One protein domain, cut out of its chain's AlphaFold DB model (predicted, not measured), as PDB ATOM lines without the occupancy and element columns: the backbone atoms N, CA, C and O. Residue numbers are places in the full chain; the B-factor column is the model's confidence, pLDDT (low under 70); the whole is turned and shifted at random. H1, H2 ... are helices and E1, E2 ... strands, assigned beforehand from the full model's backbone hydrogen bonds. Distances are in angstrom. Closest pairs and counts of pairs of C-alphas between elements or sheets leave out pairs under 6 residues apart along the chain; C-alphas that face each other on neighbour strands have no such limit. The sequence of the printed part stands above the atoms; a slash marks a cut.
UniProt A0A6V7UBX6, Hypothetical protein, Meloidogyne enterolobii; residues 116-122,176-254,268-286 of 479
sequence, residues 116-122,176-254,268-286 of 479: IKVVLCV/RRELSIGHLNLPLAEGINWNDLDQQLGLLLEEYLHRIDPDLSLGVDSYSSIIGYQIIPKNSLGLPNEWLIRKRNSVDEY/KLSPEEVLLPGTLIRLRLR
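What this domain is: This is residues 116 to 122, 176 to 254 and 268 to 286 of the 479 residues of the protein "Hypothetical protein" of Meloidogyne enterolobii (UniProt A0A6V7UBX6). Picture one strongly twisted sheet of five strands with a long helix, H1, packed over one face, mostly on the side of E2; no named helix covers the other face. A four-residue helix, H2, sits near the end of H1 where H1 begins, and the longer loop 211 to 225 leads from H1 back to the sheet. The printed part has 105 residues with two named helices and five named strands, in the order E1 E2 H1 E3 E4 H2 E5; the sheet is mixed, in the order E2 E1 E5 E3 E4, and the class is mixed, helices and strands. It is compact, with a radius of gyration of the C-alphas of 14.0 A and spans of 41 by 34 by 26 A.

How they stand to each other: Start at the inner strands E1, residues 116 to 121, and E5, residues 280 to 285: they are parallel at 30 degrees, with N 119 and O 281 2.8 A apart. On the other side of E1, look for the edge strand E2, residues 178 to 186, antiparallel at 155 degrees, with N 118 and O 182 3.0 A apart; E2 bends by 60 degrees at residue 181. Beside E5, find E3, residues 226 to 232, antiparallel at 159 degrees, with N 282 and O 230 2.8 A apart. E3 and the edge strand E4, residues 244 to 247, form a hairpin at 173 degrees, with N 231 and O 244 2.8 A apart. H1, residues 194 to 210, is on the sheet, with 43 pairs of C-alphas within 10 A, and gives two layers, a helix on one face of a sheet. Its closest C-alphas to E2 are those of Tyr 208 and Ile 181, 5.6 A apart. E2, H1 and E3 make a split strand-helix-strand unit, two strands running the same way with E1 and E5 between them, and its crossover is right-handed. H2, residues 271 to 274, is not on the sheet, but only just, with 4 pairs of C-alphas within 10 A. H1 and H2 are close but not clearly touching; their closest C-alphas, Trp 194 and Pro 271, are 6.1 A apart. Every O i to N i+4 pair of H1 is within hydrogen-bond range; H2 is too short for such a pair, and its one O i to N i+3 pair is within range.

Where its parts are: Find C-alpha 116 at (-32.854, 15.192, 18.026), where E1 begins its 15.7 A. E2 spans 22.3 A. H1 runs 24.5 A from C-alpha 194 at (-38.956, 29.280, 20.126). E3 spans 17.6 A, E4 10.1 A and H2 5.4 A; E5 runs 16.7 A to C-alpha 285 at (-38.632, 25.611, 2.672).

The domain as a whole: The two C-alphas farthest apart, those of Asp 215 and Leu 237, are 42.5 A apart. Residues 123 to 175 are cut out, with 9.2 A from C-alpha 122 to C-alpha 176, and so are residues 255 to 267, with 21.8 A from C-alpha 254 to C-alpha 268. The links H1 to E3 and E3 to E4 are long. The mean pLDDT of the printed part is 78.7; look for values under 70 at residues 176 to 177, 187 to 191, 235 to 243, 249 to 254 and 268 to 269.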
ATOM      1  N   ILE A 116     -31.638  15.041  18.826       84.62
ATOM      2  CA  ILE A 116     -32.854  15.192  18.026       84.62
ATOM      3  C   ILE A 116     -32.437  15.252  16.569       84.62
ATOM      4  O   ILE A 116     -31.595  16.065  16.188       84.62
ATOM      5  N   LYS A 117     -33.013  14.377  15.746       87.81
ATOM      6  CA  LYS A 117     -32.701  14.343  14.318       87.81
ATOM      7  C   LYS A 117     -33.438  15.476  13.610       87.81
ATOM      8  O   LYS A 117     -34.656  15.592  13.746       87.81
ATOM      9  N   VAL A 118     -32.713  16.260  12.814       89.75
ATOM     10  CA  VAL A 118     -33.295  17.308  11.968       89.75
ATOM     11  C   VAL A 118     -33.198  16.892  10.506       89.75
ATOM     12  O   VAL A 118     -32.129  16.569   9.981       89.75
ATOM     13  N   VAL A 119     -34.353  16.886   9.849       90.44
ATOM     14  CA  VAL A 119     -34.538  16.465   8.465       90.44
ATOM     15  C   VAL A 119     -35.154  17.605   7.667       90.44
ATOM     16  O   VAL A 119     -36.149  18.192   8.071       90.44
ATOM     17  N   LEU A 120     -34.591  17.894   6.504       89.38
ATOM     18  CA  LEU A 120     -35.125  18.827   5.528       89.38
ATOM     19  C   LEU A 120     -36.046  18.085   4.555       89.38
ATOM     20  O   LEU A 120     -35.611  17.178   3.845       89.38
ATOM     21  N   CYS A 121     -37.318  18.470   4.505       88.19
ATOM     22  CA  CYS A 121     -38.260  17.980   3.505       88.19
ATOM     23  C   CYS A 121     -38.176  18.851   2.246       88.19
ATOM     24  O   CYS A 121     -38.673  19.978   2.242       88.19
ATOM     25  N   VAL A 122     -37.592  18.318   1.171       80.50
ATOM     26  CA  VAL A 122     -37.539  19.000  -0.130       80.50
ATOM     27  C   VAL A 122     -38.809  18.686  -0.911       80.50
ATOM     28  O   VAL A 122     -38.997  17.590  -1.438       80.50
ATOM     29  N   ARG A 176     -38.243   9.374   0.138       49.09
ATOM     30  CA  ARG A 176     -37.281   9.814  -0.904       49.09
ATOM     31  C   ARG A 176     -37.013  11.326  -0.949       49.09
ATOM     32  O   ARG A 176     -36.191  11.746  -1.754       49.09
ATOM     33  N   ARG A 177     -37.711  12.136  -0.143       68.75
ATOM     34  CA  ARG A 177     -37.627  13.613  -0.162       68.75
ATOM     35  C   ARG A 177     -37.198  14.220   1.180       68.75
ATOM     36  O   ARG A 177     -37.402  15.403   1.432       68.75
ATOM     37  N   GLU A 178     -36.627  13.388   2.043       82.56
ATOM     38  CA  GLU A 178     -36.165  13.736   3.382       82.56
ATOM     39  C   GLU A 178     -34.631  13.669   3.436       82.56
ATOM     40  O   GLU A 178     -34.038  12.605   3.266       82.56
ATOM     41  N   LEU A 179     -33.995  14.819   3.661       85.69
ATOM     42  CA  LEU A 179     -32.545  14.999   3.758       85.69
ATOM     43  C   LEU A 179     -32.131  15.158   5.218       85.69
ATOM     44  O   LEU A 179     -32.618  16.056   5.894       85.69
ATOM     45  N   SER A 180     -31.216  14.332   5.720       86.38
ATOM     46  CA  SER A 180     -30.672  14.526   7.068       86.38
ATOM     47  C   SER A 180     -29.678  15.688   7.049       86.38
ATOM     48  O   SER A 180     -28.607  15.548   6.465       86.38
ATOM     49  N   ILE A 181     -30.021  16.822   7.668       88.00
ATOM     50  CA  ILE A 181     -29.148  18.010   7.668       88.00
ATOM     51  C   ILE A 181     -28.235  18.059   8.895       88.00
ATOM     52  O   ILE A 181     -27.070  18.436   8.784       88.00
ATOM     53  N   GLY A 182     -28.720  17.589  10.047       86.06
ATOM     54  CA  GLY A 182     -27.953  17.599  11.286       86.06
ATOM     55  C   GLY A 182     -28.730  17.078  12.490       86.06
ATOM     56  O   GLY A 182     -29.771  16.426  12.356       86.06
ATOM     57  N   HIS A 183     -28.197  17.374  13.670       87.56
ATOM     58  CA  HIS A 183     -28.750  16.969  14.954       87.56
ATOM     59  C   HIS A 183     -28.725  18.151  15.926       87.56
ATOM     60  O   HIS A 183     -27.764  18.916  15.923       87.56
ATOM     61  N   LEU A 184     -29.752  18.274  16.769       86.25
ATOM     62  CA  LEU A 184     -29.721  19.152  17.941       86.25
ATOM     63  C   LEU A 184     -29.298  18.336  19.165       86.25
ATOM     64  O   LEU A 184     -29.736  17.193  19.331       86.25
ATOM     65  N   ASN A 185     -28.460  18.926  20.011       80.81
ATOM     66  CA  ASN A 185     -27.952  18.293  21.227       80.81
ATOM     67  C   ASN A 185     -28.972  18.440  22.365       80.81
ATOM     68  O   ASN A 185     -29.569  19.504  22.517       80.81
ATOM     69  N   LEU A 186     -29.140  17.391  23.176       72.62
ATOM     70  CA  LEU A 186     -29.914  17.426  24.419       72.62
ATOM     71  C   LEU A 186     -29.003  17.286  25.658       72.62
ATOM     72  O   LEU A 186     -28.025  16.530  25.606       72.62
ATOM     73  N   PRO A 187     -29.351  17.927  26.793       61.47
ATOM     74  CA  PRO A 187     -30.492  18.830  26.959       61.47
ATOM     75  C   PRO A 187     -30.301  20.145  26.190       61.47
ATOM     76  O   PRO A 187     -29.180  20.588  25.945       61.47
ATOM     77  N   LEU A 188     -31.425  20.742  25.800       66.75
ATOM     78  CA  LEU A 188     -31.476  22.131  25.358       66.75
ATOM     79  C   LEU A 188     -31.117  23.039  26.548       66.75
ATOM     80  O   LEU A 188     -31.274  22.634  27.699       66.75
ATOM     81  N   ALA A 189     -30.589  24.235  26.279       66.00
ATOM     82  CA  ALA A 189     -30.299  25.190  27.347       66.00
ATOM     83  C   ALA A 189     -31.602  25.604  28.051       66.00
ATOM     84  O   ALA A 189     -32.599  25.844  27.375       66.00
ATOM     85  N   GLU A 190     -31.569  25.685  29.384       66.56
ATOM     86  CA  GLU A 190     -32.731  26.046  30.204       66.56
ATOM     87  C   GLU A 190     -33.264  27.435  29.815       66.56
ATOM     88  O   GLU A 190     -32.518  28.416  29.783       66.56
ATOM     89  N   GLY A 191     -34.562  27.514  29.525       69.62
ATOM     90  CA  GLY A 191     -35.238  28.719  29.058       69.62
ATOM     91  C   GLY A 191     -35.138  28.967  27.549       69.62
ATOM     92  O   GLY A 191     -35.286  30.120  27.138       69.62
ATOM     93  N   ILE A 192     -34.892  27.945  26.711       80.44
ATOM     94  CA  ILE A 192     -34.851  28.148  25.251       80.44
ATOM     95  C   ILE A 192     -36.207  28.646  24.744       80.44
ATOM     96  O   ILE A 192     -37.244  27.995  24.894       80.44
ATOM     97  N   ASN A 193     -36.193  29.802  24.081       84.81
ATOM     98  CA  ASN A 193     -37.365  30.338  23.414       84.81
ATOM     99  C   ASN A 193     -37.495  29.718  22.026       84.81
ATOM    100  O   ASN A 193     -36.522  29.317  21.383       84.81
ATOM    101  N   TRP A 194     -38.712  29.734  21.491       83.06
ATOM    102  CA  TRP A 194     -38.956  29.280  20.126       83.06
ATOM    103  C   TRP A 194     -38.120  30.030  19.065       83.06
ATOM    104  O   TRP A 194     -37.783  29.451  18.037       83.06
ATOM    105  N   ASN A 195     -37.743  31.288  19.320       84.62
ATOM    106  CA  ASN A 195     -36.859  32.060  18.438       84.62
ATOM    107  C   ASN A 195     -35.413  31.536  18.453       84.62
ATOM    108  O   ASN A 195     -34.746  31.570  17.421       84.62
ATOM    109  N   ASP A 196     -34.939  31.024  19.590       85.44
ATOM    110  CA  ASP A 196     -33.591  30.464  19.734       85.44
ATOM    111  C   ASP A 196     -33.505  29.117  18.997       85.44
ATOM    112  O   ASP A 196     -32.538  28.839  18.285       85.44
ATOM    113  N   LEU A 197     -34.577  28.319  19.065       86.81
ATOM    114  CA  LEU A 197     -34.741  27.113  18.252       86.81
ATOM    115  C   LEU A 197     -34.807  27.433  16.748       86.81
ATOM    116  O   LEU A 197     -34.135  26.779  15.951       86.81
ATOM    117  N   ASP A 198     -35.569  28.456  16.349       87.94
ATOM    118  CA  ASP A 198     -35.631  28.905  14.951       87.94
ATOM    119  C   ASP A 198     -34.250  29.351  14.431       87.94
ATOM    120  O   ASP A 198     -33.931  29.110  13.262       87.94
ATOM    121  N   GLN A 199     -33.416  29.947  15.296       88.12
ATOM    122  CA  GLN A 199     -32.030  30.297  14.979       88.12
ATOM    123  C   GLN A 199     -31.131  29.065  14.834       88.12
ATOM    124  O   GLN A 199     -30.428  28.956  13.831       88.12
ATOM    125  N   GLN A 200     -31.178  28.117  15.776       89.19
ATOM    126  CA  GLN A 200     -30.406  26.868  15.695       89.19
ATOM    127  C   GLN A 200     -30.750  26.057  14.437       89.19
ATOM    128  O   GLN A 200     -29.865  25.507  13.783       89.19
ATOM    129  N   LEU A 201     -32.029  26.015  14.056       90.81
ATOM    130  CA  LEU A 201     -32.482  25.357  12.829       90.81
ATOM    131  C   LEU A 201     -32.031  26.098  11.558       90.81
ATOM    132  O   LEU A 201     -31.750  25.444  10.553       90.81
ATOM    133  N   GLY A 202     -31.914  27.430  11.608       90.62
ATOM    134  CA  GLY A 202     -31.269  28.234  10.564       90.62
ATOM    135  C   GLY A 202     -29.793  27.868  10.392       90.62
ATOM    136  O   GLY A 202     -29.386  27.502   9.293       90.62
ATOM    137  N   LEU A 203     -29.022  27.847  11.487       91.75
ATOM    138  CA  LEU A 203     -27.602  27.462  11.480       91.75
ATOM    139  C   LEU A 203     -27.374  26.033  10.961       91.75
ATOM    140  O   LEU A 203     -26.438  25.800  10.201       91.75
ATOM    141  N   LEU A 204     -28.238  25.072  11.311       92.06
ATOM    142  CA  LEU A 204     -28.151  23.705  10.776       92.06
ATOM    143  C   LEU A 204     -28.401  23.639   9.263       92.06
ATOM    144  O   LEU A 204     -27.771  22.836   8.571       92.06
ATOM    145  N   LEU A 205     -29.318  24.455   8.734       91.75
ATOM    146  CA  LEU A 205     -29.517  24.550   7.288       91.75
ATOM    147  C   LEU A 205     -28.327  25.246   6.618       91.75
ATOM    148  O   LEU A 205     -27.888  24.805   5.562       91.75
ATOM    149  N   GLU A 206     -27.775  26.282   7.243       91.81
ATOM    150  CA  GLU A 206     -26.592  26.995   6.766       91.81
ATOM    151  C   GLU A 206     -25.360  26.090   6.678       91.81
ATOM    152  O   GLU A 206     -24.689  26.064   5.647       91.81
ATOM    153  N   GLU A 207     -25.092  25.284   7.708       91.19
ATOM    154  CA  GLU A 207     -24.004  24.303   7.693       91.19
ATOM    155  C   GLU A 207     -24.215  23.258   6.583       91.19
ATOM    156  O   GLU A 207     -23.280  22.880   5.873       91.19
ATOM    157  N   TYR A 208     -25.457  22.808   6.383       90.75
ATOM    158  CA  TYR A 208     -25.802  21.889   5.302       90.75
ATOM    159  C   TYR A 208     -25.606  22.508   3.907       90.75
ATOM    160  O   TYR A 208     -25.097  21.828   3.014       90.75
ATOM    161  N   LEU A 209     -25.955  23.787   3.722       90.44
ATOM    162  CA  LEU A 209     -25.721  24.520   2.476       90.44
ATOM    163  C   LEU A 209     -24.218  24.653   2.194       90.44
ATOM    164  O   LEU A 209     -23.784  24.231   1.126       90.44
ATOM    165  N   HIS A 210     -23.408  25.087   3.165       89.81
ATOM    166  CA  HIS A 210     -21.948  25.188   3.015       89.81
ATOM    167  C   HIS A 210     -21.266  23.846   2.682       89.81
ATOM    168  O   HIS A 210     -20.243  23.822   2.000       89.81
ATOM    169  N   ARG A 211     -21.821  22.703   3.119       88.25
ATOM    170  CA  ARG A 211     -21.317  21.360   2.751       88.25
ATOM    171  C   ARG A 211     -21.614  20.962   1.298       88.25
ATOM    172  O   ARG A 211     -21.003  20.017   0.800       88.25
ATOM    173  N   ILE A 212     -22.570  21.617   0.641       87.88
ATOM    174  CA  ILE A 212     -23.012  21.322  -0.732       87.88
ATOM    175  C   ILE A 212     -22.504  22.373  -1.719       87.88
ATOM    176  O   ILE A 212     -22.084  22.029  -2.820       87.88
ATOM    177  N   ASP A 213     -22.532  23.632  -1.313       87.94
ATOM    178  CA  ASP A 213     -22.216  24.812  -2.106       87.94
ATOM    179  C   ASP A 213     -21.436  25.796  -1.214       87.94
ATOM    180  O   ASP A 213     -22.025  26.714  -0.644       87.94
ATOM    181  N   PRO A 214     -20.116  25.581  -1.034       86.69
ATOM    182  CA  PRO A 214     -19.284  26.405  -0.151       86.69
ATOM    183  C   PRO A 214     -19.248  27.886  -0.543       86.69
ATOM    184  O   PRO A 214     -19.046  28.738   0.316       86.69
ATOM    185  N   ASP A 215     -19.461  28.179  -1.828       86.50
ATOM    186  CA  ASP A 215     -19.462  29.530  -2.394       86.50
ATOM    187  C   ASP A 215     -20.844  30.216  -2.297       86.50
ATOM    188  O   ASP A 215     -20.997  31.350  -2.752       86.50
ATOM    189  N   LEU A 216     -21.864  29.521  -1.763       86.12
ATOM    190  CA  LEU A 216     -23.273  29.952  -1.685       86.12
ATOM    191  C   LEU A 216     -23.862  30.418  -3.039       86.12
ATOM    192  O   LEU A 216     -24.819  31.196  -3.108       86.12
ATOM    193  N   SER A 217     -23.311  29.892  -4.138       87.81
ATOM    194  CA  SER A 217     -23.658  30.203  -5.527       87.81
ATOM    195  C   SER A 217     -25.101  29.856  -5.922       87.81
ATOM    196  O   SER A 217     -25.612  30.362  -6.925       87.81
ATOM    197  N   LEU A 218     -25.778  29.004  -5.147       89.12
ATOM    198  CA  LEU A 218     -27.173  28.627  -5.334       89.12
ATOM    199  C   LEU A 218     -28.152  29.752  -4.957       89.12
ATOM    200  O   LEU A 218     -29.250  29.790  -5.515       89.12
ATOM    201  N   GLY A 219     -27.771  30.666  -4.055       88.25
ATOM    202  CA  GLY A 219     -28.613  31.789  -3.623       88.25
ATOM    203  C   GLY A 219     -29.811  31.399  -2.744       88.25
ATOM    204  O   GLY A 219     -30.878  32.007  -2.858       88.25
ATOM    205  N   VAL A 220     -29.678  30.367  -1.904       89.69
ATOM    206  CA  VAL A 220     -30.686  29.989  -0.892       89.69
ATOM    207  C   VAL A 220     -30.261  30.541   0.464       89.69
ATOM    208  O   VAL A 220     -29.183  30.200   0.944       89.69
ATOM    209  N   ASP A 221     -31.117  31.337   1.101       89.56
ATOM    210  CA  ASP A 221     -30.836  31.893   2.424       89.56
ATOM    211  C   ASP A 221     -31.250  30.896   3.513       89.56
ATOM    212  O   ASP A 221     -32.414  30.497   3.598       89.56
ATOM    213  N   SER A 222     -30.341  30.555   4.423       87.38
ATOM    214  CA  SER A 222     -30.620  29.639   5.539       87.38
ATOM    215  C   SER A 222     -31.806  30.082   6.414       87.38
ATOM    216  O   SER A 222     -32.605  29.255   6.854       87.38
ATOM    217  N   TYR A 223     -31.961  31.387   6.648       85.12
ATOM    218  CA  TYR A 223     -33.002  31.923   7.528       85.12
ATOM    219  C   TYR A 223     -34.299  32.297   6.816       85.12
ATOM    220  O   TYR A 223     -35.364  32.016   7.368       85.12
ATOM    221  N   SER A 224     -34.229  32.952   5.650       86.44
ATOM    222  CA  SER A 224     -35.423  33.471   4.966       86.44
ATOM    223  C   SER A 224     -36.201  32.345   4.276       86.44
ATOM    224  O   SER A 224     -37.436  32.356   4.299       86.44
ATOM    225  N   SER A 225     -35.503  31.324   3.761       90.12
ATOM    226  CA  SER A 225     -36.111  30.210   3.035       90.12
ATOM    227  C   SER A 225     -36.900  29.232   3.903       90.12
ATOM    228  O   SER A 225     -37.710  28.496   3.349       90.12
ATOM    229  N   ILE A 226     -36.731  29.188   5.230       90.50
ATOM    230  CA  ILE A 226     -37.496  28.275   6.102       90.50
ATOM    231  C   ILE A 226     -38.876  28.875   6.420       90.50
ATOM    232  O   ILE A 226     -38.970  29.860   7.147       90.50
ATOM    233  N   ILE A 227     -39.961  28.235   5.961       88.62
ATOM    234  CA  ILE A 227     -41.344  28.625   6.327       88.62
ATOM    235  C   ILE A 227     -41.681  28.162   7.749       88.62
ATOM    236  O   ILE A 227     -42.526  28.737   8.426       88.62
ATOM    237  N   GLY A 228     -41.090  27.054   8.190       88.19
ATOM    238  CA  GLY A 228     -41.459  26.412   9.443       88.19
ATOM    239  C   GLY A 228     -41.079  24.942   9.480       88.19
ATOM    240  O   GLY A 228     -40.305  24.455   8.649       88.19
ATOM    241  N   TYR A 229     -41.624  24.234  10.465       87.38
ATOM    242  CA  TYR A 229     -41.315  22.831  10.694       87.38
ATOM    243  C   TYR A 229     -42.422  22.065  11.408       87.38
ATOM    244  O   TYR A 229     -43.284  22.634  12.077       87.38
ATOM    245  N   GLN A 230     -42.363  20.744  11.244       86.31
ATOM    246  CA  GLN A 230     -43.154  19.778  11.995       86.31
ATOM    247  C   GLN A 230     -42.259  19.128  13.053       86.31
ATOM    248  O   GLN A 230     -41.149  18.699  12.725       86.31
ATOM    249  N   ILE A 231     -42.739  19.001  14.286       85.38
ATOM    250  CA  ILE A 231     -42.075  18.249  15.354       85.38
ATOM    251  C   ILE A 231     -42.876  16.975  15.609       85.38
ATOM    252  O   ILE A 231     -44.084  17.033  15.828       85.38
ATOM    253  N   ILE A 232     -42.208  15.825  15.535       82.88
ATOM    254  CA  ILE A 232     -42.829  14.500  15.611       82.88
ATOM    255  C   ILE A 232     -42.242  13.768  16.820       82.88
ATOM    256  O   ILE A 232     -41.063  13.392  16.778       82.88
ATOM    257  N   PRO A 233     -43.015  13.581  17.903       78.06
ATOM    258  CA  PRO A 233     -42.530  12.922  19.105       78.06
ATOM    259  C   PRO A 233     -42.321  11.425  18.861       78.06
ATOM    260  O   PRO A 233     -43.080  10.776  18.143       78.06
ATOM    261  N   LYS A 234     -41.312  10.843  19.515       70.06
ATOM    262  CA  LYS A 234     -40.925   9.427  19.355       70.06
ATOM    263  C   LYS A 234     -42.076   8.431  19.573       70.06
ATOM    264  O   LYS A 234     -42.085   7.360  18.972       70.06
ATOM    265  N   ASN A 235     -43.018   8.788  20.445       61.25
ATOM    266  CA  ASN A 235     -44.136   7.943  20.852       61.25
ATOM    267  C   ASN A 235     -45.408   8.164  20.018       61.25
ATOM    268  O   ASN A 235     -46.429   7.579  20.366       61.25
ATOM    269  N   SER A 236     -45.374   8.955  18.933       59.25
ATOM    270  CA  SER A 236     -46.542   9.096  18.058       59.25
ATOM    271  C   SER A 236     -46.921   7.726  17.484       59.25
ATOM    272  O   SER A 236     -46.179   7.175  16.663       59.25
ATOM    273  N   LEU A 237     -48.056   7.162  17.911       49.78
ATOM    274  CA  LEU A 237     -48.464   5.763  17.670       49.78
ATOM    275  C   LEU A 237     -48.950   5.498  16.226       49.78
ATOM    276  O   LEU A 237     -49.892   4.747  15.988       49.78
ATOM    277  N   GLY A 238     -48.344   6.160  15.238       50.59
ATOM    278  CA  GLY A 238     -48.842   6.226  13.861       50.59
ATOM    279  C   GLY A 238     -50.089   7.105  13.698       50.59
ATOM    280  O   GLY A 238     -50.641   7.170  12.602       50.59
ATOM    281  N   LEU A 239     -50.523   7.789  14.761       44.41
ATOM    282  CA  LEU A 239     -51.655   8.710  14.743       44.41
ATOM    283  C   LEU A 239     -51.285   9.993  13.972       44.41
ATOM    284  O   LEU A 239     -50.330  10.675  14.350       44.41
ATOM    285  N   PRO A 240     -52.031  10.369  12.916       46.38
ATOM    286  CA  PRO A 240     -51.671  11.480  12.030       46.38
ATOM    287  C   PRO A 240     -51.900  12.877  12.631       46.38
ATOM    288  O   PRO A 240     -51.799  13.855  11.901       46.38
ATOM    289  N   ASN A 241     -52.191  12.987  13.934       46.59
ATOM    290  CA  ASN A 241     -52.638  14.224  14.591       46.59
ATOM    291  C   ASN A 241     -51.737  14.673  15.766       46.59
ATOM    292  O   ASN A 241     -52.022  15.692  16.383       46.59
ATOM    293  N   GLU A 242     -50.659  13.945  16.086       54.78
ATOM    294  CA  GLU A 242     -49.749  14.246  17.217       54.78
ATOM    295  C   GLU A 242     -48.448  14.960  16.790       54.78
ATOM    296  O   GLU A 242     -47.424  14.873  17.466       54.78
ATOM    297  N   TRP A 243     -48.453  15.646  15.644       67.31
ATOM    298  CA  TRP A 243     -47.317  16.444  15.178       67.31
ATOM    299  C   TRP A 243     -47.577  17.924  15.440       67.31
ATOM    300  O   TRP A 243     -48.623  18.468  15.096       67.31
ATOM    301  N   LEU A 244     -46.594  18.586  16.041       73.12
ATOM    302  CA  LEU A 244     -46.654  20.012  16.322       73.12
ATOM    303  C   LEU A 244     -46.190  20.790  15.089       73.12
ATOM    304  O   LEU A 244     -45.079  20.570  14.603       73.12
ATOM    305  N   ILE A 245     -47.013  21.714  14.601       76.19
ATOM    306  CA  ILE A 245     -46.653  22.623  13.507       76.19
ATOM    307  C   ILE A 245     -46.186  23.942  14.103       76.19
ATOM    308  O   ILE A 245     -46.902  24.538  14.903       76.19
ATOM    309  N   ARG A 246     -45.041  24.445  13.645       79.38
ATOM    310  CA  ARG A 246     -44.674  25.848  13.825       79.38
ATOM    311  C   ARG A 246     -44.503  26.501  12.462       79.38
ATOM    312  O   ARG A 246     -43.697  26.041  11.652       79.38
ATOM    313  N   LYS A 247     -45.237  27.592  12.230       78.44
ATOM    314  CA  LYS A 247     -44.913  28.560  11.175       78.44
ATOM    315  C   LYS A 247     -43.888  29.552  11.725       78.44
ATOM    316  O   LYS A 247     -44.010  29.983  12.868       78.44
ATOM    317  N   ARG A 248     -42.896  29.916  10.920       75.38
ATOM    318  CA  ARG A 248     -42.044  31.082  11.151       75.38
ATOM    319  C   ARG A 248     -42.672  32.251  10.404       75.38
ATOM    320  O   ARG A 248     -42.912  32.140   9.205       75.38
ATOM    321  N   ASN A 249     -42.940  33.345  11.111       58.84
ATOM    322  CA  ASN A 249     -43.539  34.544  10.524       58.84
ATOM    323  C   ASN A 249     -42.628  35.064   9.404       58.84
ATOM    324  O   ASN A 249     -41.453  35.353   9.651       58.84
ATOM    325  N   SER A 250     -43.153  35.186   8.184       51.12
ATOM    326  CA  SER A 250     -42.393  35.813   7.101       51.12
ATOM    327  C   SER A 250     -42.294  37.322   7.326       51.12
ATOM    328  O   SER A 250     -43.255  37.946   7.773       51.12
ATOM    329  N   VAL A 251     -41.180  37.938   6.921       47.78
ATOM    330  CA  VAL A 251     -41.073  39.405   6.801       47.78
ATOM    331  C   VAL A 251     -42.172  39.961   5.880       47.78
ATOM    332  O   VAL A 251     -42.738  41.010   6.167       47.78
ATOM    333  N   ASP A 252     -42.557  39.215   4.839       46.09
ATOM    334  CA  ASP A 252     -43.640  39.594   3.914       46.09
ATOM    335  C   ASP A 252     -45.028  39.550   4.577       46.09
ATOM    336  O   ASP A 252     -45.941  40.282   4.197       46.09
ATOM    337  N   GLU A 253     -45.200  38.697   5.590       49.97
ATOM    338  CA  GLU A 253     -46.476  38.507   6.284       49.97
ATOM    339  C   GLU A 253     -46.783  39.702   7.198       49.97
ATOM    340  O   GLU A 253     -47.946  40.080   7.325       49.97
ATOM    341  N   TYR A 254     -45.757  40.401   7.710       42.78
ATOM    342  CA  TYR A 254     -45.919  41.646   8.476       42.78
ATOM    343  C   TYR A 254     -46.664  42.757   7.716       42.78
ATOM    344  O   TYR A 254     -47.280  43.614   8.351       42.78
ATOM    345  N   LYS A 268     -48.520  25.944  22.219       59.53
ATOM    346  CA  LYS A 268     -48.963  26.202  23.608       59.53
ATOM    347  C   LYS A 268     -47.993  25.666  24.672       59.53
ATOM    348  O   LYS A 268     -48.127  26.006  25.840       59.53
ATOM    349  N   LEU A 269     -47.074  24.799  24.254       69.06
ATOM    350  CA  LEU A 269     -46.036  24.162  25.060       69.06
ATOM    351  C   LEU A 269     -44.701  24.882  24.827       69.06
ATOM    352  O   LEU A 269     -44.472  25.432  23.742       69.06
ATOM    353  N   SER A 270     -43.799  24.852  25.805       75.00
ATOM    354  CA  SER A 270     -42.427  25.341  25.604       75.00
ATOM    355  C   SER A 270     -41.639  24.433  24.638       75.00
ATOM    356  O   SER A 270     -42.004  23.267  24.447       75.00
ATOM    357  N   PRO A 271     -40.544  24.910  24.008       77.00
ATOM    358  CA  PRO A 271     -39.691  24.050  23.184       77.00
ATOM    359  C   PRO A 271     -39.182  22.820  23.940       77.00
ATOM    360  O   PRO A 271     -39.142  21.732  23.374       77.00
ATOM    361  N   GLU A 272     -38.837  22.981  25.217       74.81
ATOM    362  CA  GLU A 272     -38.302  21.925  26.084       74.81
ATOM    363  C   GLU A 272     -39.314  20.800  26.338       74.81
ATOM    364  O   GLU A 272     -38.953  19.625  26.291       74.81
ATOM    365  N   GLU A 273     -40.593  21.140  26.525       74.50
ATOM    366  CA  GLU A 273     -41.680  20.167  26.708       74.50
ATOM    367  C   GLU A 273     -41.915  19.291  25.466       74.50
ATOM    368  O   GLU A 273     -42.301  18.127  25.592       74.50
ATOM    369  N   VAL A 274     -41.688  19.828  24.260       77.75
ATOM    370  CA  VAL A 274     -41.931  19.104  22.998       77.75
ATOM    371  C   VAL A 274     -40.676  18.385  22.487       77.75
ATOM    372  O   VAL A 274     -40.759  17.306  21.887       77.75
ATOM    373  N   LEU A 275     -39.490  18.953  22.714       79.94
ATOM    374  CA  LEU A 275     -38.212  18.447  22.207       79.94
ATOM    375  C   LEU A 275     -37.617  17.355  23.105       79.94
ATOM    376  O   LEU A 275     -36.492  17.425  23.593       79.94
ATOM    377  N   LEU A 276     -38.396  16.286  23.264       80.44
ATOM    378  CA  LEU A 276     -38.020  15.088  24.007       80.44
ATOM    379  C   LEU A 276     -37.018  14.184  23.244       80.44
ATOM    380  O   LEU A 276     -36.893  14.248  22.015       80.44
ATOM    381  N   PRO A 277     -36.310  13.276  23.944       78.06
ATOM    382  CA  PRO A 277     -35.318  12.394  23.331       78.06
ATOM    383  C   PRO A 277     -35.893  11.458  22.256       78.06
ATOM    384  O   PRO A 277     -36.757  10.617  22.516       78.06
ATOM    385  N   GLY A 278     -35.341  11.539  21.043       76.19
ATOM    386  CA  GLY A 278     -35.785  10.754  19.885       76.19
ATOM    387  C   GLY A 278     -36.955  11.360  19.106       76.19
ATOM    388  O   GLY A 278     -37.489  10.694  18.220       76.19
ATOM    389  N   THR A 279     -37.330  12.603  19.407       85.19
ATOM    390  CA  THR A 279     -38.145  13.451  18.533       85.19
ATOM    391  C   THR A 279     -37.451  13.684  17.179       85.19
ATOM    392  O   THR A 279     -36.220  13.708  17.080       85.19
ATOM    393  N   LEU A 280     -38.251  13.850  16.123       86.06
ATOM    394  CA  LEU A 280     -37.820  14.170  14.759       86.06
ATOM    395  C   LEU A 280     -38.362  15.548  14.357       86.06
ATOM    396  O   LEU A 280     -39.572  15.767  14.405       86.06
ATOM    397  N   ILE A 281     -37.490  16.449  13.901       88.75
ATOM    398  CA  ILE A 281     -37.891  17.738  13.317       88.75
ATOM    399  C   ILE A 281     -37.833  17.638  11.791       88.75
ATOM    400  O   ILE A 281     -36.802  17.265  11.230       88.75
ATOM    401  N   ARG A 282     -38.924  18.009  11.113       88.50
ATOM    402  CA  ARG A 282     -39.010  18.151   9.651       88.50
ATOM    403  C   ARG A 282     -39.068  19.625   9.253       88.50
ATOM    404  O   ARG A 282     -40.134  20.231   9.342       88.50
ATOM    405  N   LEU A 283     -37.955  20.181   8.779       90.81
ATOM    406  CA  LEU A 283     -37.892  21.522   8.189       90.81
ATOM    407  C   LEU A 283     -38.567  21.578   6.815       90.81
ATOM    408  O   LEU A 283     -38.526  20.614   6.046       90.81
ATOM    409  N   ARG A 284     -39.147  22.738   6.495       89.81
ATOM    410  CA  ARG A 284     -39.804  23.035   5.216       89.81
ATOM    411  C   ARG A 284     -39.350  24.376   4.665       89.81
ATOM    412  O   ARG A 284     -39.343  25.369   5.394       89.81
ATOM    413  N   LEU A 285     -39.030  24.395   3.373       90.50
ATOM    414  CA  LEU A 285     -38.632  25.611   2.672       90.50
ATOM    415  C   LEU A 285     -39.759  26.205   1.838       90.50
ATOM    416  O   LEU A 285     -40.695  25.498   1.453       90.50
ATOM    417  N   ARG A 286     -39.629  27.506   1.558       90.69
ATOM    418  CA  ARG A 286     -40.493  28.253   0.651       90.69
ATOM    419  C   ARG A 286     -40.521  27.578  -0.718       90.69
ATOM    420  O   ARG A 286     -39.508  27.109  -1.239       90.69
TER     421      ARG A 286